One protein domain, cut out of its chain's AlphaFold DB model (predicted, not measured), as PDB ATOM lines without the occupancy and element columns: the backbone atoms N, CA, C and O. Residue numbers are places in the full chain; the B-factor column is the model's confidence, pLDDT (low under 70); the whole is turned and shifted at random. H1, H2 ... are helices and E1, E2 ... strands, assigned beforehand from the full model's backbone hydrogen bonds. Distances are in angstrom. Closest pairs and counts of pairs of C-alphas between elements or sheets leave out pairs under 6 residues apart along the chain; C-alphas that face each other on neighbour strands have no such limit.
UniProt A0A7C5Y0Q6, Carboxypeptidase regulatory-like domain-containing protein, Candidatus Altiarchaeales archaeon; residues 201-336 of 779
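AT A GLANCE: This is residues 201 to 336 of the 779 residues of the protein "Carboxypeptidase regulatory-like domain-containing protein" of Candidatus Altiarchaeales archaeon (UniProt A0A7C5Y0Q6). Two sheets make a sandwich, only partly face to face: a large, twisted sheet of seven strands, E2, E3, E5, E6, E7, E9 and E10, with a small sheet of three, E4, E1 and E8, over part of it, their strands crossed at 44 degrees. The large sheet's longest strand, E5, bends sharply and forms a hairpin with E6 at one end of the domain, while the short helix H1 sits beside the small sheet. The printed part has 136 residues with ten named strands and one named helix, in the order E1 E2 E3 E4 E5 E6 E7 H1 E8 E9 E10, and the class is mostly strand. The large sheet is branched, with antiparallel neighbours; the small one is mixed, in the order E4 E1 E8. The whole is compact, with a radius of gyration of the C-alphas of 14.7 A and spans of 43 by 39 by 27 A.

HOW THE PARTS SIT: In the branched sheet E5, residues 255 to 266, has three neighbours. E2, residues 218 to 224, lies on one side of it, antiparallel, with N 221 and O 259 2.8 A apart, within hydrogen-bond range. On the other side lie E7, residues 284 to 290, beside residues 255 to 261, with N 258 and O 287 2.8 A apart, and E6, residues 269 to 276, beside residues 262 to 266, with N 271 and O 264 2.9 A apart. E5 bends by 78 degrees at residue 263, and E5 and E6 form a hairpin. E3, residues 227 to 232, is an edge strand and forms a hairpin with E2, with N 222 and O 229 2.8 A apart. E10, residues 322 to 326, is the antiparallel neighbour of E7, with N 286 and O 325 2.8 A apart. E9, residues 316 to 319, forms a hairpin with E10, with N 324 and O 317 2.8 A apart. In the second sheet E1, residues 201 to 209, is the inner strand. E4, residues 238 to 244, is antiparallel to it, with N 241 and O 203 2.8 A apart; E8, residues 301 to 303, is parallel to it, with N 301 and O 206 2.8 A apart. The parts of the sandwich's two sheets that face each other are 8.8 A centre to centre, and their best planes are 34 degrees apart. The closest C-alphas of E3 and E4 are those of Gly 231 and Ile 241, 5.6 A apart; E8 and E10 are apart. H1, residues 294 to 297, is on the smaller sheet, at the sheet's level with a height of 1.3 A, and only grazes the larger one. Its closest C-alpha pair with E1 is Leu 297 and Val 203, 4.7 A. H1 is too short for an O i to N i+4 pair; its one O i to N i+3 pair is within range.

IN THESE COORDINATES: E5 measures 29.3 A from first to last C-alpha, E1 26.2 A, E6 21.4 A, E4 20.1 A, E7 20.0 A, E2 19.4 A and E3 16.9 A. E1 begins at C-alpha 201 (-11.533, -37.487, 8.904). E5 begins at C-alpha 255 (-9.205, -34.045, 22.159), and E10 ends at C-alpha 326 (-25.321, -33.423, 30.070).

THE WHOLE: The two C-alphas farthest apart are those of Lys 251 and Tyr 271, at 44.1 A. The printed part has no cut. The link from E8 to E9, residues 304 to 315, is long. The mean pLDDT of the printed part is 87.0; residues 246 to 250, 279 and 305 to 314 are under 70.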
ATOM      1  N   LEU A 201     -11.172 -36.330   8.101       78.06
ATOM      2  CA  LEU A 201     -11.533 -37.487   8.904       78.06
ATOM      3  C   LEU A 201     -13.036 -37.449   9.151       78.06
ATOM      4  O   LEU A 201     -13.611 -36.379   9.329       78.06
ATOM      5  N   ASN A 202     -13.657 -38.621   9.199       86.88
ATOM      6  CA  ASN A 202     -15.078 -38.749   9.486       86.88
ATOM      7  C   ASN A 202     -15.286 -39.207  10.924       86.88
ATOM      8  O   ASN A 202     -14.984 -40.351  11.267       86.88
ATOM      9  N   VAL A 203     -15.834 -38.323  11.753       93.31
ATOM     10  CA  VAL A 203     -16.410 -38.710  13.043       93.31
ATOM     11  C   VAL A 203     -17.786 -39.280  12.754       93.31
ATOM     12  O   VAL A 203     -18.629 -38.585  12.194       93.31
ATOM     13  N   SER A 204     -18.017 -40.539  13.095       96.06
ATOM     14  CA  SER A 204     -19.247 -41.238  12.718       96.06
ATOM     15  C   SER A 204     -19.763 -42.125  13.835       96.06
ATOM     16  O   SER A 204     -19.050 -42.399  14.797       96.06
ATOM     17  N   GLY A 205     -21.003 -42.578  13.716       96.56
ATOM     18  CA  GLY A 205     -21.604 -43.483  14.685       96.56
ATOM     19  C   GLY A 205     -23.097 -43.645  14.477       96.56
ATOM     20  O   GLY A 205     -23.656 -43.144  13.503       96.56
ATOM     21  N   VAL A 206     -23.725 -44.353  15.409       97.19
ATOM     22  CA  VAL A 206     -25.179 -44.535  15.482       97.19
ATOM     23  C   VAL A 206     -25.685 -43.968  16.803       97.19
ATOM     24  O   VAL A 206     -25.036 -44.160  17.833       97.19
ATOM     25  N   VAL A 207     -26.821 -43.278  16.766       97.06
ATOM     26  CA  VAL A 207     -27.506 -42.717  17.931       97.06
ATOM     27  C   VAL A 207     -28.821 -43.455  18.142       97.06
ATOM     28  O   VAL A 207     -29.670 -43.458  17.248       97.06
ATOM     29  N   THR A 208     -29.007 -44.047  19.321       95.62
ATOM     30  CA  THR A 208     -30.228 -44.778  19.671       95.62
ATOM     31  C   THR A 208     -30.843 -44.326  20.991       95.62
ATOM     32  O   THR A 208     -30.142 -43.868  21.897       95.62
ATOM     33  N   ASP A 209     -32.161 -44.489  21.124       87.62
ATOM     34  CA  ASP A 209     -32.801 -44.544  22.435       87.62
ATOM     35  C   ASP A 209     -32.299 -45.786  23.194       87.62
ATOM     36  O   ASP A 209     -31.782 -46.724  22.586       87.62
ATOM     37  N   GLY A 210     -32.434 -45.805  24.522       84.81
ATOM     38  CA  GLY A 210     -31.952 -46.888  25.394       84.81
ATOM     39  C   GLY A 210     -32.458 -48.307  25.095       84.81
ATOM     40  O   GLY A 210     -32.185 -49.232  25.858       84.81
ATOM     41  N   HIS A 211     -33.251 -48.472  24.039       86.94
ATOM     42  CA  HIS A 211     -33.853 -49.708  23.563       86.94
ATOM     43  C   HIS A 211     -33.365 -50.089  22.153       86.94
ATOM     44  O   HIS A 211     -33.869 -51.043  21.564       86.94
ATOM     45  N   ASN A 212     -32.321 -49.421  21.649       90.69
ATOM     46  CA  ASN A 212     -31.748 -49.568  20.307       90.69
ATOM     47  C   ASN A 212     -32.636 -49.054  19.163       90.69
ATOM     48  O   ASN A 212     -32.399 -49.427  18.012       90.69
ATOM     49  N   HIS A 213     -33.625 -48.198  19.426       93.19
ATOM     50  CA  HIS A 213     -34.340 -47.535  18.335       93.19
ATOM     51  C   HIS A 213     -33.562 -46.308  17.870       93.19
ATOM     52  O   HIS A 213     -32.995 -45.604  18.705       93.19
ATOM     53  N   PRO A 214     -33.520 -46.019  16.564       96.19
ATOM     54  CA  PRO A 214     -32.767 -44.887  16.043       96.19
ATOM     55  C   PRO A 214     -33.313 -43.544  16.548       96.19
ATOM     56  O   PRO A 214     -34.510 -43.390  16.788       96.19
ATOM     57  N   MET A 215     -32.425 -42.556  16.670       97.06
ATOM     58  CA  MET A 215     -32.763 -41.150  16.925       97.06
ATOM     59  C   MET A 215     -32.564 -40.359  15.624       97.06
ATOM     60  O   MET A 215     -31.459 -39.856  15.390       97.06
ATOM     61  N   PRO A 216     -33.571 -40.303  14.736       97.56
ATOM     62  CA  PRO A 216     -33.400 -39.788  13.385       97.56
ATOM     63  C   PRO A 216     -33.354 -38.261  13.342       97.56
ATOM     64  O   PRO A 216     -34.003 -37.600  14.150       97.56
ATOM     65  N   TYR A 217     -32.612 -37.705  12.379       98.25
ATOM     66  CA  TYR A 217     -32.517 -36.259  12.114       98.25
ATOM     67  C   TYR A 217     -32.119 -35.398  13.327       98.25
ATOM     68  O   TYR A 217     -32.411 -34.202  13.409       98.25
ATOM     69  N   MET A 218     -31.403 -36.005  14.270       97.88
ATOM     70  CA  MET A 218     -30.833 -35.363  15.444       97.88
ATOM     71  C   MET A 218     -29.622 -34.533  15.056       97.88
ATOM     72  O   MET A 218     -28.723 -35.013  14.368       97.88
ATOM     73  N   LYS A 219     -29.552 -33.300  15.558       97.56
ATOM     74  CA  LYS A 219     -28.367 -32.457  15.392       97.56
ATOM     75  C   LYS A 219     -27.174 -33.028  16.164       97.56
ATOM     76  O   LYS A 219     -27.235 -33.206  17.382       97.56
ATOM     77  N   VAL A 220     -26.055 -33.216  15.466       97.75
ATOM     78  CA  VAL A 220     -24.781 -33.673  16.034       97.75
ATOM     79  C   VAL A 220     -23.694 -32.645  15.725       97.75
ATOM     80  O   VAL A 220     -23.505 -32.248  14.579       97.75
ATOM     81  N   THR A 221     -22.967 -32.188  16.740       97.50
ATOM     82  CA  THR A 221     -21.890 -31.196  16.591       97.50
ATOM     83  C   THR A 221     -20.572 -31.773  17.084       97.50
ATOM     84  O   THR A 221     -20.433 -32.067  18.266       97.50
ATOM     85  N   ALA A 222     -19.585 -31.918  16.204       96.31
ATOM     86  CA  ALA A 222     -18.218 -32.249  16.584       96.31
ATOM     87  C   ALA A 222     -17.416 -30.956  16.803       96.31
ATOM     88  O   ALA A 222     -17.260 -30.168  15.876       96.31
ATOM     89  N   THR A 223     -16.881 -30.736  18.002       95.62
ATOM     90  CA  THR A 223     -15.941 -29.647  18.288       95.62
ATOM     91  C   THR A 223     -14.516 -30.188  18.290       95.62
ATOM     92  O   THR A 223     -14.160 -31.030  19.120       95.62
ATOM     93  N   PHE A 224     -13.682 -29.659  17.400       90.44
ATOM     94  CA  PHE A 224     -12.273 -30.011  17.268       90.44
ATOM     95  C   PHE A 224     -11.418 -28.747  17.145       90.44
ATOM     96  O   PHE A 224     -11.728 -27.868  16.340       90.44
ATOM     97  N   ASP A 225     -10.357 -28.645  17.952       87.12
ATOM     98  CA  ASP A 225      -9.467 -27.468  18.005       87.12
ATOM     99  C   ASP A 225     -10.237 -26.133  18.157       87.12
ATOM    100  O   ASP A 225      -9.995 -25.139  17.473       87.12
ATOM    101  N   GLY A 226     -11.265 -26.145  19.015       88.12
ATOM    102  CA  GLY A 226     -12.131 -24.990  19.274       88.12
ATOM    103  C   GLY A 226     -13.082 -24.601  18.135       88.12
ATOM    104  O   GLY A 226     -13.730 -23.561  18.237       88.12
ATOM    105  N   LYS A 227     -13.178 -25.401  17.064       91.19
ATOM    106  CA  LYS A 227     -14.104 -25.192  15.940       91.19
ATOM    107  C   LYS A 227     -15.194 -26.251  15.917       91.19
ATOM    108  O   LYS A 227     -14.905 -27.427  16.119       91.19
ATOM    109  N   ASP A 228     -16.409 -25.827  15.593       94.75
ATOM    110  CA  ASP A 228     -17.581 -26.695  15.520       94.75
ATOM    111  C   ASP A 228     -17.873 -27.124  14.078       94.75
ATOM    112  O   ASP A 228     -17.870 -26.312  13.151       94.75
ATOM    113  N   TYR A 229     -18.168 -28.409  13.911       93.69
ATOM    114  CA  TYR A 229     -18.578 -29.048  12.666       93.69
ATOM    115  C   TYR A 229     -19.924 -29.718  12.928       93.69
ATOM    116  O   TYR A 229     -20.027 -30.597  13.781       93.69
ATOM    117  N   THR A 230     -20.978 -29.269  12.251       94.75
ATOM    118  CA  THR A 230     -22.345 -29.762  12.474       94.75
ATOM    119  C   THR A 230     -22.739 -30.756  11.387       94.75
ATOM    120  O   THR A 230     -22.480 -30.522  10.209       94.75
ATOM    121  N   GLY A 231     -23.399 -31.834  11.791       95.19
ATOM    122  CA  GLY A 231     -24.131 -32.753  10.931       95.19
ATOM    123  C   GLY A 231     -25.431 -33.186  11.603       95.19
ATOM    124  O   GLY A 231     -25.799 -32.679  12.666       95.19
ATOM    125  N   PHE A 232     -26.116 -34.138  10.982       96.75
ATOM    126  CA  PHE A 232     -27.367 -34.692  11.486       96.75
ATOM    127  C   PHE A 232     -27.334 -36.210  11.365       96.75
ATOM    128  O   PHE A 232     -26.601 -36.744  10.526       96.75
ATOM    129  N   THR A 233     -28.099 -36.900  12.202       98.19
ATOM    130  CA  THR A 233     -28.358 -38.321  11.981       98.19
ATOM    131  C   THR A 233     -29.304 -38.518  10.791       98.19
ATOM    132  O   THR A 233     -30.133 -37.658  10.494       98.19
ATOM    133  N   ASP A 234     -29.178 -39.636  10.083       96.62
ATOM    134  CA  ASP A 234     -30.142 -40.076   9.072       96.62
ATOM    135  C   ASP A 234     -31.357 -40.780   9.710       96.62
ATOM    136  O   ASP A 234     -31.514 -40.788  10.931       96.62
ATOM    137  N   GLU A 235     -32.232 -41.366   8.888       95.75
ATOM    138  CA  GLU A 235     -33.422 -42.108   9.340       95.75
ATOM    139  C   GLU A 235     -33.093 -43.337  10.210       95.75
ATOM    140  O   GLU A 235     -33.898 -43.731  11.052       95.75
ATOM    141  N   ASP A 236     -31.885 -43.893  10.072       96.38
ATOM    142  CA  ASP A 236     -31.378 -45.016  10.865       96.38
ATOM    143  C   ASP A 236     -30.598 -44.546  12.109       96.38
ATOM    144  O   ASP A 236     -29.943 -45.348  12.784       96.38
ATOM    145  N   GLY A 237     -30.603 -43.244  12.414       97.25
ATOM    146  CA  GLY A 237     -29.844 -42.677  13.526       97.25
ATOM    147  C   GLY A 237     -28.331 -42.617  13.278       97.25
ATOM    148  O   GLY A 237     -27.573 -42.355  14.215       97.25
ATOM    149  N   LYS A 238     -27.847 -42.861  12.053       97.88
ATOM    150  CA  LYS A 238     -26.413 -42.838  11.724       97.88
ATOM    151  C   LYS A 238     -25.967 -41.422  11.413       97.88
ATOM    152  O   LYS A 238     -26.654 -40.697  10.706       97.88
ATOM    153  N   TYR A 239     -24.782 -41.036  11.869       97.12
ATOM    154  CA  TYR A 239     -24.190 -39.742  11.538       97.12
ATOM    155  C   TYR A 239     -22.766 -39.892  11.000       97.12
ATOM    156  O   TYR A 239     -22.046 -40.835  11.338       97.12
ATOM    157  N   ALA A 240     -22.353 -38.920  10.189       94.31
ATOM    158  CA  ALA A 240     -20.979 -38.737   9.744       94.31
ATOM    159  C   ALA A 240     -20.681 -37.236   9.628       94.31
ATOM    160  O   ALA A 240     -21.389 -36.503   8.938       94.31
ATOM    161  N   ILE A 241     -19.648 -36.774  10.330       93.44
ATOM    162  CA  ILE A 241     -19.207 -35.380  10.351       93.44
ATOM    163  C   ILE A 241     -17.759 -35.330   9.891       93.44
ATOM    164  O   ILE A 241     -16.867 -35.894  10.532       93.44
ATOM    165  N   ASN A 242     -17.530 -34.599   8.805       87.50
ATOM    166  CA  ASN A 242     -16.195 -34.336   8.303       87.50
ATOM    167  C   ASN A 242     -15.483 -33.300   9.184       87.50
ATOM    168  O   ASN A 242     -15.951 -32.170   9.338       87.50
ATOM    169  N   ILE A 243     -14.320 -33.673   9.712       86.62
ATOM    170  CA  ILE A 243     -13.393 -32.798  10.437       86.62
ATOM    171  C   ILE A 243     -12.018 -32.798   9.742       86.62
ATOM    172  O   ILE A 243     -11.705 -33.734   9.005       86.62
ATOM    173  N   PRO A 244     -11.159 -31.786   9.952       82.50
ATOM    174  CA  PRO A 244      -9.800 -31.791   9.414       82.50
ATOM    175  C   PRO A 244      -8.990 -33.000   9.905       82.50
ATOM    176  O   PRO A 244      -9.095 -33.393  11.068       82.50
ATOM    177  N   LYS A 245      -8.161 -33.589   9.035       72.81
ATOM    178  CA  LYS A 245      -7.343 -34.755   9.383       72.81
ATOM    179  C   LYS A 245      -6.280 -34.405  10.403       72.81
ATOM    180  O   LYS A 245      -5.600 -33.383  10.349       72.81
ATOM    181  N   ILE A 246      -6.132 -35.348  11.315       66.12
ATOM    182  CA  ILE A 246      -5.231 -35.323  12.444       66.12
ATOM    183  C   ILE A 246      -4.004 -36.163  12.079       66.12
ATOM    184  O   ILE A 246      -4.144 -37.269  11.559       66.12
ATOM    185  N   TYR A 247      -2.804 -35.681  12.405       61.03
ATOM    186  CA  TYR A 247      -1.642 -36.552  12.591       61.03
ATOM    187  C   TYR A 247      -1.525 -36.821  14.092       61.03
ATOM    188  O   TYR A 247      -1.023 -35.952  14.810       61.03
ATOM    189  N   PRO A 248      -2.060 -37.943  14.610       58.88
ATOM    190  CA  PRO A 248      -2.081 -38.175  16.045       58.88
ATOM    191  C   PRO A 248      -0.644 -38.221  16.566       58.88
ATOM    192  O   PRO A 248       0.157 -39.068  16.177       58.88
ATOM    193  N   ASN A 249      -0.300 -37.282  17.446       66.06
ATOM    194  CA  ASN A 249       0.912 -37.385  18.239       66.06
ATOM    195  C   ASN A 249       0.626 -38.388  19.359       66.06
ATOM    196  O   ASN A 249      -0.138 -38.080  20.268       66.06
ATOM    197  N   GLU A 250       1.243 -39.573  19.325       67.75
ATOM    198  CA  GLU A 250       1.029 -40.611  20.349       67.75
ATOM    199  C   GLU A 250       1.263 -40.111  21.786       67.75
ATOM    200  O   GLU A 250       0.681 -40.644  22.730       67.75
ATOM    201  N   LYS A 251       2.099 -39.078  21.971       76.56
ATOM    202  CA  LYS A 251       2.390 -38.500  23.291       76.56
ATOM    203  C   LYS A 251       1.337 -37.506  23.772       76.56
ATOM    204  O   LYS A 251       1.220 -37.318  24.980       76.56
ATOM    205  N   ASP A 252       0.611 -36.874  22.854       82.81
ATOM    206  CA  ASP A 252      -0.444 -35.910  23.166       82.81
ATOM    207  C   ASP A 252      -1.555 -35.982  22.104       82.81
ATOM    208  O   ASP A 252      -1.605 -35.158  21.185       82.81
ATOM    209  N   PRO A 253      -2.394 -37.035  22.156       85.94
ATOM    210  CA  PRO A 253      -3.456 -37.218  21.182       85.94
ATOM    211  C   PRO A 253      -4.501 -36.117  21.368       85.94
ATOM    212  O   PRO A 253      -4.879 -35.828  22.514       85.94
ATOM    213  N   PRO A 254      -4.985 -35.507  20.273       89.38
ATOM    214  CA  PRO A 254      -5.891 -34.386  20.382       89.38
ATOM    215  C   PRO A 254      -7.248 -34.830  20.913       89.38
ATOM    216  O   PRO A 254      -7.671 -35.984  20.787       89.38
ATOM    217  N   GLU A 255      -7.915 -33.870  21.526       92.12
ATOM    218  CA  GLU A 255      -9.205 -34.045  22.159       92.12
ATOM    219  C   GLU A 255     -10.320 -33.682  21.178       92.12
ATOM    220  O   GLU A 255     -10.275 -32.642  20.519       92.12
ATOM    221  N   LEU A 256     -11.312 -34.558  21.085       94.25
ATOM    222  CA  LEU A 256     -12.505 -34.379  20.280       94.25
ATOM    223  C   LEU A 256     -13.718 -34.400  21.204       94.25
ATOM    224  O   LEU A 256     -13.829 -35.241  22.101       94.25
ATOM    225  N   LYS A 257     -14.630 -33.464  20.963       96.06
ATOM    226  CA  LYS A 257     -15.917 -33.386  21.640       96.06
ATOM    227  C   LYS A 257     -17.028 -33.594  20.614       96.06
ATOM    228  O   LYS A 257     -16.974 -32.997  19.548       96.06
ATOM    229  N   VAL A 258     -18.025 -34.411  20.927       97.12
ATOM    230  CA  VAL A 258     -19.222 -34.631  20.105       97.12
ATOM    231  C   VAL A 258     -20.447 -34.340  20.962       97.12
ATOM    232  O   VAL A 258     -20.621 -34.947  22.012       97.12
ATOM    233  N   THR A 259     -21.282 -33.404  20.533       97.06
ATOM    234  CA  THR A 259     -22.494 -32.976  21.231       97.06
ATOM    235  C   THR A 259     -23.723 -33.410  20.443       97.06
ATOM    236  O   THR A 259     -23.850 -33.082  19.265       97.06
ATOM    237  N   PHE A 260     -24.623 -34.128  21.105       96.56
ATOM    238  CA  PHE A 260     -25.916 -34.563  20.584       96.56
ATOM    239  C   PHE A 260     -26.991 -33.646  21.148       96.56
ATOM    240  O   PHE A 260     -27.225 -33.649  22.357       96.56
ATOM    241  N   THR A 261     -27.617 -32.855  20.285       96.19
ATOM    242  CA  THR A 261     -28.633 -31.873  20.668       96.19
ATOM    243  C   THR A 261     -30.004 -32.406  20.291       96.19
ATOM    244  O   THR A 261     -30.211 -32.807  19.148       96.19
ATOM    245  N   TYR A 262     -30.966 -32.348  21.213       96.38
ATOM    246  CA  TYR A 262     -32.354 -32.783  21.009       96.38
ATOM    247  C   TYR A 262     -33.145 -31.806  20.126       96.38
ATOM    248  O   TYR A 262     -34.191 -31.287  20.511       96.38
ATOM    249  N   HIS A 263     -32.623 -31.533  18.938       96.88
ATOM    250  CA  HIS A 263     -33.276 -30.839  17.841       96.88
ATOM    251  C   HIS A 263     -33.555 -31.857  16.749       96.88
ATOM    252  O   HIS A 263     -32.671 -32.640  16.400       96.88
ATOM    253  N   TYR A 264     -34.766 -31.841  16.217       98.25
ATOM    254  CA  TYR A 264     -35.118 -32.620  15.043       98.25
ATOM    255  C   TYR A 264     -35.112 -31.699  13.831       98.25
ATOM    256  O   TYR A 264     -35.976 -30.827  13.698       98.25
ATOM    257  N   GLU A 265     -34.110 -31.866  12.971       97.00
ATOM    258  CA  GLU A 265     -33.904 -31.017  11.806       97.00
ATOM    259  C   GLU A 265     -33.855 -31.841  10.525       97.00
ATOM    260  O   GLU A 265     -32.927 -32.608  10.278       97.00
ATOM    261  N   ARG A 266     -34.864 -31.637   9.681       93.75
ATOM    262  CA  ARG A 266     -35.049 -32.350   8.421       93.75
ATOM    263  C   ARG A 266     -35.373 -31.344   7.326       93.75
ATOM    264  O   ARG A 266     -36.067 -30.358   7.566       93.75
ATOM    265  N   ASP A 267     -34.833 -31.561   6.128       90.62
ATOM    266  CA  ASP A 267     -35.061 -30.699   4.958       90.62
ATOM    267  C   ASP A 267     -34.766 -29.202   5.222       90.62
ATOM    268  O   ASP A 267     -35.435 -28.308   4.703       90.62
ATOM    269  N   GLY A 268     -33.754 -28.924   6.058       91.00
ATOM    270  CA  GLY A 268     -33.327 -27.567   6.424       91.00
ATOM    271  C   GLY A 268     -34.253 -26.841   7.406       91.00
ATOM    272  O   GLY A 268     -34.157 -25.620   7.541       91.00
ATOM    273  N   LYS A 269     -35.162 -27.560   8.076       95.19
ATOM    274  CA  LYS A 269     -36.088 -27.011   9.071       95.19
ATOM    275  C   LYS A 269     -35.999 -27.773  10.383       95.19
ATOM    276  O   LYS A 269     -36.056 -28.998  10.403       95.19
ATOM    277  N   ASN A 270     -35.931 -27.028  11.483       97.19
ATOM    278  CA  ASN A 270     -36.055 -27.578  12.827       97.19
ATOM    279  C   ASN A 270     -37.542 -27.652  13.205       97.19
ATOM    280  O   ASN A 270     -38.169 -26.612  13.416       97.19
ATOM    281  N   TYR A 271     -38.102 -28.860  13.263       98.44
ATOM    282  CA  TYR A 271     -39.527 -29.067  13.545       98.44
ATOM    283  C   TYR A 271     -39.831 -29.059  15.040       98.44
ATOM    284  O   TYR A 271     -40.866 -28.545  15.458       98.44
ATOM    285  N   PHE A 272     -38.932 -29.572  15.874       98.56
ATOM    286  CA  PHE A 272     -39.089 -29.476  17.318       98.56
ATOM    287  C   PHE A 272     -37.755 -29.568  18.041       98.56
ATOM    288  O   PHE A 272     -36.756 -30.089  17.537       98.56
ATOM    289  N   ARG A 273     -37.776 -29.107  19.288       97.44
ATOM    290  CA  ARG A 273     -36.676 -29.284  20.230       97.44
ATOM    291  C   ARG A 273     -37.190 -29.694  21.600       97.44
ATOM    292  O   ARG A 273     -38.225 -29.202  22.044       97.44
ATOM    293  N   VAL A 274     -36.448 -30.567  22.274       96.56
ATOM    294  CA  VAL A 274     -36.763 -30.997  23.644       96.56
ATOM    295  C   VAL A 274     -35.972 -30.159  24.638       96.56
ATOM    296  O   VAL A 274     -34.755 -29.998  24.515       96.56
ATOM    297  N   ILE A 275     -36.679 -29.607  25.620       93.50
ATOM    298  CA  ILE A 275     -36.178 -28.609  26.562       93.50
ATOM    299  C   ILE A 275     -36.559 -29.026  27.984       93.50
ATOM    300  O   ILE A 275     -37.718 -29.334  28.265       93.50
ATOM    301  N   GLU A 276     -35.610 -28.957  28.919       88.50
ATOM    302  CA  GLU A 276     -35.936 -29.022  30.347       88.50
ATOM    303  C   GLU A 276     -36.594 -27.705  30.786       88.50
ATOM    304  O   GLU A 276     -36.030 -26.618  30.611       88.50
ATOM    305  N   ARG A 277     -37.795 -27.784  31.376       81.06
ATOM    306  CA  ARG A 277     -38.622 -26.604  31.687       81.06
ATOM    307  C   ARG A 277     -37.914 -25.555  32.558       81.06
ATOM    308  O   ARG A 277     -38.181 -24.364  32.391       81.06
ATOM    309  N   GLY A 278     -37.025 -25.980  33.461       72.94
ATOM    310  CA  GLY A 278     -36.280 -25.103  34.372       72.94
ATOM    311  C   GLY A 278     -35.228 -24.227  33.683       72.94
ATOM    312  O   GLY A 278     -35.137 -23.037  33.983       72.94
ATOM    313  N   ASP A 279     -34.499 -24.791  32.719       69.94
ATOM    314  CA  ASP A 279     -33.330 -24.143  32.110       69.94
ATOM    315  C   ASP A 279     -33.649 -23.447  30.783       69.94
ATOM    316  O   ASP A 279     -32.902 -22.569  30.349       69.94
ATOM    317  N   ARG A 280     -34.764 -23.821  30.134       74.94
ATOM    318  CA  ARG A 280     -35.194 -23.347  28.802       74.94
ATOM    319  C   ARG A 280     -34.166 -23.536  27.676       74.94
ATOM    320  O   ARG A 280     -34.392 -23.066  26.562       74.94
ATOM    321  N   ASN A 281     -33.065 -24.229  27.950       79.75
ATOM    322  CA  ASN A 281     -32.074 -24.610  26.960       79.75
ATOM    323  C   ASN A 281     -32.421 -25.989  26.386       79.75
ATOM    324  O   ASN A 281     -32.953 -26.836  27.113       79.75
ATOM    325  N   PRO A 282     -32.120 -26.230  25.100       83.44
ATOM    326  CA  PRO A 282     -32.192 -27.566  24.531       83.44
ATOM    327  C   PRO A 282     -31.374 -28.569  25.346       83.44
ATOM    328  O   PRO A 282     -30.317 -28.240  25.895       83.44
ATOM    329  N   LEU A 283     -31.869 -29.801  25.413       89.38
ATOM    330  CA  LEU A 283     -31.115 -30.899  26.000       89.38
ATOM    331  C   LEU A 283     -29.955 -31.275  25.083       89.38
ATOM    332  O   LEU A 283     -30.167 -31.631  23.922       89.38
ATOM    333  N   ASP A 284     -28.751 -31.250  25.643       91.88
ATOM    334  CA  ASP A 284     -27.526 -31.659  24.974       91.88
ATOM    335  C   ASP A 284     -26.826 -32.735  25.802       91.88
ATOM    336  O   ASP A 284     -26.704 -32.619  27.025       91.88
ATOM    337  N   LEU A 285     -26.294 -33.747  25.123       92.19
ATOM    338  CA  LEU A 285     -25.356 -34.697  25.705       92.19
ATOM    339  C   LEU A 285     -24.012 -34.597  24.989       92.19
ATOM    340  O   LEU A 285     -23.915 -34.762  23.778       92.19
ATOM    341  N   GLU A 286     -22.964 -34.325  25.752       94.44
ATOM    342  CA  GLU A 286     -21.592 -34.206  25.284       94.44
ATOM    343  C   GLU A 286     -20.826 -35.509  25.536       94.44
ATOM    344  O   GLU A 286     -20.844 -36.034  26.646       94.44
ATOM    345  N   MET A 287     -20.117 -35.994  24.517       94.88
ATOM    346  CA  MET A 287     -19.070 -37.008  24.598       94.88
ATOM    347  C   MET A 287     -17.718 -36.363  24.346       94.88
ATOM    348  O   MET A 287     -17.533 -35.673  23.347       94.88
ATOM    349  N   LYS A 288     -16.740 -36.656  25.190       95.75
ATOM    350  CA  LYS A 288     -15.404 -36.085  25.102       95.75
ATOM    351  C   LYS A 288     -14.348 -37.179  25.212       95.75
ATOM    352  O   LYS A 288     -14.357 -37.964  26.156       95.75
ATOM    353  N   PHE A 289     -13.456 -37.269  24.226       94.50
ATOM    354  CA  PHE A 289     -12.469 -38.349  24.124       94.50
ATOM    355  C   PHE A 289     -11.215 -37.925  23.353       94.50
ATOM    356  O   PHE A 289     -11.208 -36.933  22.629       94.50
ATOM    357  N   LYS A 290     -10.133 -38.695  23.500       92.38
ATOM    358  CA  LYS A 290      -8.879 -38.474  22.763       92.38
ATOM    359  C   LYS A 290      -8.796 -39.367  21.528       92.38
ATOM    360  O   LYS A 290      -9.109 -40.553  21.617       92.38
ATOM    361  N   VAL A 291      -8.316 -38.822  20.413       90.12
ATOM    362  CA  VAL A 291      -8.155 -39.548  19.140       90.12
ATOM    363  C   VAL A 291      -6.731 -40.097  19.037       90.12
ATOM    364  O   VAL A 291      -5.790 -39.351  18.765       90.12
ATOM    365  N   LYS A 292      -6.552 -41.400  19.276       87.62
ATOM    366  CA  LYS A 292      -5.246 -42.083  19.194       87.62
ATOM    367  C   LYS A 292      -5.068 -42.785  17.845       87.62
ATOM    368  O   LYS A 292      -3.952 -42.869  17.342       87.62
ATOM    369  N   LYS A 293      -6.161 -43.287  17.271       85.88
ATOM    370  CA  LYS A 293      -6.231 -44.002  15.986       85.88
ATOM    371  C   LYS A 293      -7.563 -43.726  15.287       85.88
ATOM    372  O   LYS A 293      -8.534 -43.374  15.949       85.88
ATOM    373  N   ASP A 294      -7.642 -43.987  13.985       82.81
ATOM    374  CA  ASP A 294      -8.857 -43.755  13.181       82.81
ATOM    375  C   ASP A 294     -10.093 -44.483  13.732       82.81
ATOM    376  O   ASP A 294     -11.194 -43.943  13.720       82.81
ATOM    377  N   ALA A 295      -9.912 -45.679  14.304       86.56
ATOM    378  CA  ALA A 295     -10.999 -46.430  14.935       86.56
ATOM    379  C   ALA A 295     -11.642 -45.703  16.137       86.56
ATOM    380  O   ALA A 295     -12.756 -46.045  16.522       86.56
ATOM    381  N   ASP A 296     -10.972 -44.708  16.728       88.88
ATOM    382  CA  ASP A 296     -11.536 -43.906  17.818       88.88
ATOM    383  C   ASP A 296     -12.557 -42.872  17.314       88.88
ATOM    384  O   ASP A 296     -13.296 -42.326  18.127       88.88
ATOM    385  N   LEU A 297     -12.622 -42.607  16.002       90.88
ATOM    386  CA  LEU A 297     -13.572 -41.671  15.386       90.88
ATOM    387  C   LEU A 297     -14.974 -42.266  15.204       90.88
ATOM    388  O   LEU A 297     -15.906 -41.534  14.874       90.88
ATOM    389  N   VAL A 298     -15.127 -43.574  15.426       93.44
ATOM    390  CA  VAL A 298     -16.428 -44.246  15.433       93.44
ATOM    391  C   VAL A 298     -16.964 -44.263  16.863       93.44
ATOM    392  O   VAL A 298     -16.421 -44.955  17.728       93.44
ATOM    393  N   LYS A 299     -18.017 -43.489  17.125       93.56
ATOM    394  CA  LYS A 299     -18.633 -43.312  18.443       93.56
ATOM    395  C   LYS A 299     -20.140 -43.489  18.372       93.56
ATOM    396  O   LYS A 299     -20.863 -42.618  17.922       93.56
ATOM    397  N   ASN A 300     -20.614 -44.619  18.876       93.69
ATOM    398  CA  ASN A 300     -22.045 -44.811  19.066       93.69
ATOM    399  C   ASN A 300     -22.504 -44.078  20.328       93.69
ATOM    400  O   ASN A 300     -21.773 -44.032  21.321       93.69
ATOM    401  N   MET A 301     -23.722 -43.553  20.279       93.12
ATOM    402  CA  MET A 301     -24.433 -42.993  21.416       93.12
ATOM    403  C   MET A 301     -25.676 -43.836  21.681       93.12
ATOM    404  O   MET A 301     -26.492 -44.039  20.789       93.12
ATOM    405  N   ASP A 302     -25.819 -44.290  22.918       90.69
ATOM    406  CA  ASP A 302     -26.982 -45.037  23.381       90.69
ATOM    407  C   ASP A 302     -27.508 -44.375  24.656       90.69
ATOM    408  O   ASP A 302     -26.813 -44.342  25.678       90.69
ATOM    409  N   PHE A 303     -28.723 -43.824  24.591       86.62
ATOM    410  CA  PHE A 303     -29.365 -43.107  25.694       86.62
ATOM    411  C   PHE A 303     -29.992 -44.043  26.756       86.62
ATOM    412  O   PHE A 303     -31.039 -43.738  27.322       86.62
ATOM    413  N   ASP A 304     -29.371 -45.187  27.049       79.81
ATOM    414  CA  ASP A 304     -29.826 -46.180  28.035       79.81
ATOM    415  C   ASP A 304     -29.697 -45.710  29.507       79.81
ATOM    416  O   ASP A 304     -28.934 -44.812  29.866       79.81
ATOM    417  N   ALA A 305     -30.420 -46.383  30.406       58.19
ATOM    418  CA  ALA A 305     -30.379 -46.294  31.862       58.19
ATOM    419  C   ALA A 305     -28.989 -46.530  32.480       58.19
ATOM    420  O   ALA A 305     -28.821 -46.311  33.685       58.19
ATOM    421  N   ASN A 306     -28.001 -46.973  31.700       60.81
ATOM    422  CA  ASN A 306     -26.597 -47.009  32.101       60.81
ATOM    423  C   ASN A 306     -25.923 -45.619  32.082       60.81
ATOM    424  O   ASN A 306     -24.886 -45.453  32.725       60.81
ATOM    425  N   LEU A 307     -26.522 -44.605  31.442       65.81
ATOM    426  CA  LEU A 307     -26.113 -43.195  31.527       65.81
ATOM    427  C   LEU A 307     -26.620 -42.531  32.825       65.81
ATOM    428  O   LEU A 307     -27.280 -41.491  32.798       65.81
ATOM    429  N   LYS A 308     -26.344 -43.139  33.983       64.31
ATOM    430  CA  LYS A 308     -26.696 -42.576  35.297       64.31
ATOM    431  C   LYS A 308     -25.526 -41.796  35.880       64.31
ATOM    432  O   LYS A 308     -24.446 -42.340  36.099       64.31
ATOM    433  N   GLY A 309     -25.761 -40.518  36.162       61.09
ATOM    434  CA  GLY A 309     -24.775 -39.638  36.789       61.09
ATOM    435  C   GLY A 309     -24.586 -39.931  38.276       61.09
ATOM    436  O   GLY A 309     -25.502 -40.387  38.956       61.09
ATOM    437  N   VAL A 310     -23.390 -39.636  38.793       54.28
ATOM    438  CA  VAL A 310     -23.034 -39.831  40.215       54.28
ATOM    439  C   VAL A 310     -23.152 -38.531  41.031       54.28
ATOM    440  O   VAL A 310     -23.089 -38.556  42.260       54.28
ATOM    441  N   ALA A 311     -23.316 -37.382  40.365       54.38
ATOM    442  CA  ALA A 311     -23.394 -36.063  40.987       54.38
ATOM    443  C   ALA A 311     -24.849 -35.594  41.132       54.38
ATOM    444  O   ALA A 311     -25.675 -35.829  40.255       54.38
ATOM    445  N   ALA A 312     -25.149 -34.894  42.231       54.88
ATOM    446  CA  ALA A 312     -26.517 -34.597  42.654       54.88
ATOM    447  C   ALA A 312     -27.363 -33.777  41.656       54.88
ATOM    448  O   ALA A 312     -28.578 -33.818  41.786       54.88
ATOM    449  N   ASN A 313     -26.769 -33.069  40.682       62.25
ATOM    450  CA  ASN A 313     -27.495 -32.066  39.884       62.25
ATOM    451  C   ASN A 313     -27.101 -31.964  38.392       62.25
ATOM    452  O   ASN A 313     -27.560 -31.032  37.743       62.25
ATOM    453  N   THR A 314     -26.232 -32.832  37.858       66.88
ATOM    454  CA  THR A 314     -25.897 -32.898  36.416       66.88
ATOM    455  C   THR A 314     -25.344 -34.282  36.066       66.88
ATOM    456  O   THR A 314     -24.572 -34.858  36.841       66.88
ATOM    457  N   LEU A 315     -25.665 -34.805  34.881       77.69
ATOM    458  CA  LEU A 315     -25.025 -36.011  34.352       77.69
ATOM    459  C   LEU A 315     -23.550 -35.729  34.023       77.69
ATOM    460  O   LEU A 315     -23.246 -35.005  33.079       77.69
ATOM    461  N   THR A 316     -22.623 -36.299  34.794       84.38
ATOM    462  CA  THR A 316     -21.195 -36.364  34.441       84.38
ATOM    463  C   THR A 316     -20.605 -37.686  34.909       84.38
ATOM    464  O   THR A 316     -20.704 -38.021  36.093       84.38
ATOM    465  N   PHE A 317     -20.009 -38.448  33.993       86.62
ATOM    466  CA  PHE A 317     -19.302 -39.694  34.301       86.62
ATOM    467  C   PHE A 317     -18.313 -40.052  33.180       86.62
ATOM    468  O   PHE A 317     -18.370 -39.497  32.085       86.62
ATOM    469  N   THR A 318     -17.406 -40.992  33.445       87.81
ATOM    470  CA  THR A 318     -16.441 -41.496  32.458       87.81
ATOM    471  C   THR A 318     -16.634 -42.994  32.273       87.81
ATOM    472  O   THR A 318     -16.726 -43.730  33.256       87.81
ATOM    473  N   LYS A 319     -16.667 -43.452  31.022       86.50
ATOM    474  CA  LYS A 319     -16.735 -44.868  30.652       86.50
ATOM    475  C   LYS A 319     -15.853 -45.100  29.428       86.50
ATOM    476  O   LYS A 319     -15.953 -44.352  28.462       86.50
ATOM    477  N   ASP A 320     -14.994 -46.116  29.486       87.75
ATOM    478  CA  ASP A 320     -14.123 -46.530  28.374       87.75
ATOM    479  C   ASP A 320     -13.287 -45.377  27.768       87.75
ATOM    480  O   ASP A 320     -13.248 -45.191  26.555       87.75
ATOM    481  N   ASP A 321     -12.632 -44.577  28.623       88.50
ATOM    482  CA  ASP A 321     -11.864 -43.367  28.256       88.50
ATOM    483  C   ASP A 321     -12.683 -42.248  27.568       88.50
ATOM    484  O   ASP A 321     -12.110 -41.323  26.986       88.50
ATOM    485  N   VAL A 322     -14.016 -42.298  27.650       90.94
ATOM    486  CA  VAL A 322     -14.923 -41.245  27.176       90.94
ATOM    487  C   VAL A 322     -15.597 -40.574  28.369       90.94
ATOM    488  O   VAL A 322     -16.211 -41.238  29.206       90.94
ATOM    489  N   GLU A 323     -15.482 -39.254  28.455       92.75
ATOM    490  CA  GLU A 323     -16.228 -38.425  29.401       92.75
ATOM    491  C   GLU A 323     -17.578 -38.043  28.789       92.75
ATOM    492  O   GLU A 323     -17.646 -37.605  27.643       92.75
ATOM    493  N   TYR A 324     -18.647 -38.216  29.560       91.19
ATOM    494  CA  TYR A 324     -20.005 -37.840  29.189       91.19
ATOM    495  C   TYR A 324     -20.471 -36.694  30.074       91.19
ATOM    496  O   TYR A 324     -20.281 -36.750  31.294       91.19
ATOM    497  N   LYS A 325     -21.121 -35.688  29.487       90.56
ATOM    498  CA  LYS A 325     -21.645 -34.530  30.215       90.56
ATOM    499  C   LYS A 325     -22.979 -34.049  29.637       90.56
ATOM    500  O   LYS A 325     -23.044 -33.682  28.472       90.56
ATOM    501  N   GLY A 326     -24.033 -34.024  30.447       87.19
ATOM    502  CA  GLY A 326     -25.321 -33.423  30.070       87.19
ATOM    503  C   GLY A 326     -25.335 -31.902  30.275       87.19
ATOM    504  O   GLY A 326     -24.679 -31.404  31.194       87.19
ATOM    505  N   SER A 327     -26.083 -31.163  29.451       80.06
ATOM    506  CA  SER A 327     -26.286 -29.708  29.613       80.06
ATOM    507  C   SER A 327     -27.304 -29.336  30.691       80.06
ATOM    508  O   SER A 327     -27.304 -28.206  31.171       80.06
ATOM    509  N   SER A 328     -28.154 -30.290  31.055       75.06
ATOM    510  CA  SER A 328     -29.331 -30.132  31.906       75.06
ATOM    511  C   SER A 328     -29.091 -30.583  33.347       75.06
ATOM    512  O   SER A 328     -28.152 -31.342  33.627       75.06
ATOM    513  N   HIS A 329     -30.034 -30.282  34.236       73.06
ATOM    514  CA  HIS A 329     -30.044 -30.821  35.597       73.06
ATOM    515  C   HIS A 329     -30.401 -32.315  35.682       73.06
ATOM    516  O   HIS A 329     -30.295 -32.941  36.741       73.06
ATOM    517  N   LEU A 330     -30.753 -32.920  34.545       73.81
ATOM    518  CA  LEU A 330     -31.040 -34.343  34.431       73.81
ATOM    519  C   LEU A 330     -29.830 -35.216  34.770       73.81
ATOM    520  O   LEU A 330     -28.733 -35.070  34.231       73.81
ATOM    521  N   THR A 331     -30.078 -36.200  35.626       70.12
ATOM    522  CA  THR A 331     -29.124 -37.261  35.978       70.12
ATOM    523  C   THR A 331     -29.335 -38.536  35.158       70.12
ATOM    524  O   THR A 331     -28.572 -39.490  35.320       70.12
ATOM    525  N   ASN A 332     -30.362 -38.557  34.294       75.44
ATOM    526  CA  ASN A 332     -30.754 -39.700  33.474       75.44
ATOM    527  C   ASN A 332     -31.479 -39.254  32.185       75.44
ATOM    528  O   ASN A 332     -32.542 -38.640  32.262       75.44
ATOM    529  N   TYR A 333     -30.935 -39.612  31.018       84.25
ATOM    530  CA  TYR A 333     -31.501 -39.296  29.692       84.25
ATOM    531  C   TYR A 333     -32.385 -40.421  29.122       84.25
ATOM    532  O   TYR A 333     -33.065 -40.237  28.115       84.25
ATOM    533  N   TYR A 334     -32.464 -41.560  29.814       83.94
ATOM    534  CA  TYR A 334     -33.291 -42.708  29.429       83.94
ATOM    535  C   TYR A 334     -34.770 -42.363  29.209       83.94
ATOM    536  O   TYR A 334     -35.444 -42.961  28.379       83.94
ATOM    537  N   HIS A 335     -35.299 -41.384  29.945       84.88
ATOM    538  CA  HIS A 335     -36.694 -40.962  29.808       84.88
ATOM    539  C   HIS A 335     -36.916 -39.952  28.677       84.88
ATOM    540  O   HIS A 335     -38.030 -39.841  28.173       84.88
ATOM    541  N   THR A 336     -35.876 -39.221  28.273       89.25
ATOM    542  CA  THR A 336     -35.999 -38.120  27.315       89.25
ATOM    543  C   THR A 336     -35.812 -38.581  25.878       89.25
ATOM    544  O   THR A 336     -36.485 -38.058  24.994       89.25
TER     545      THR A 336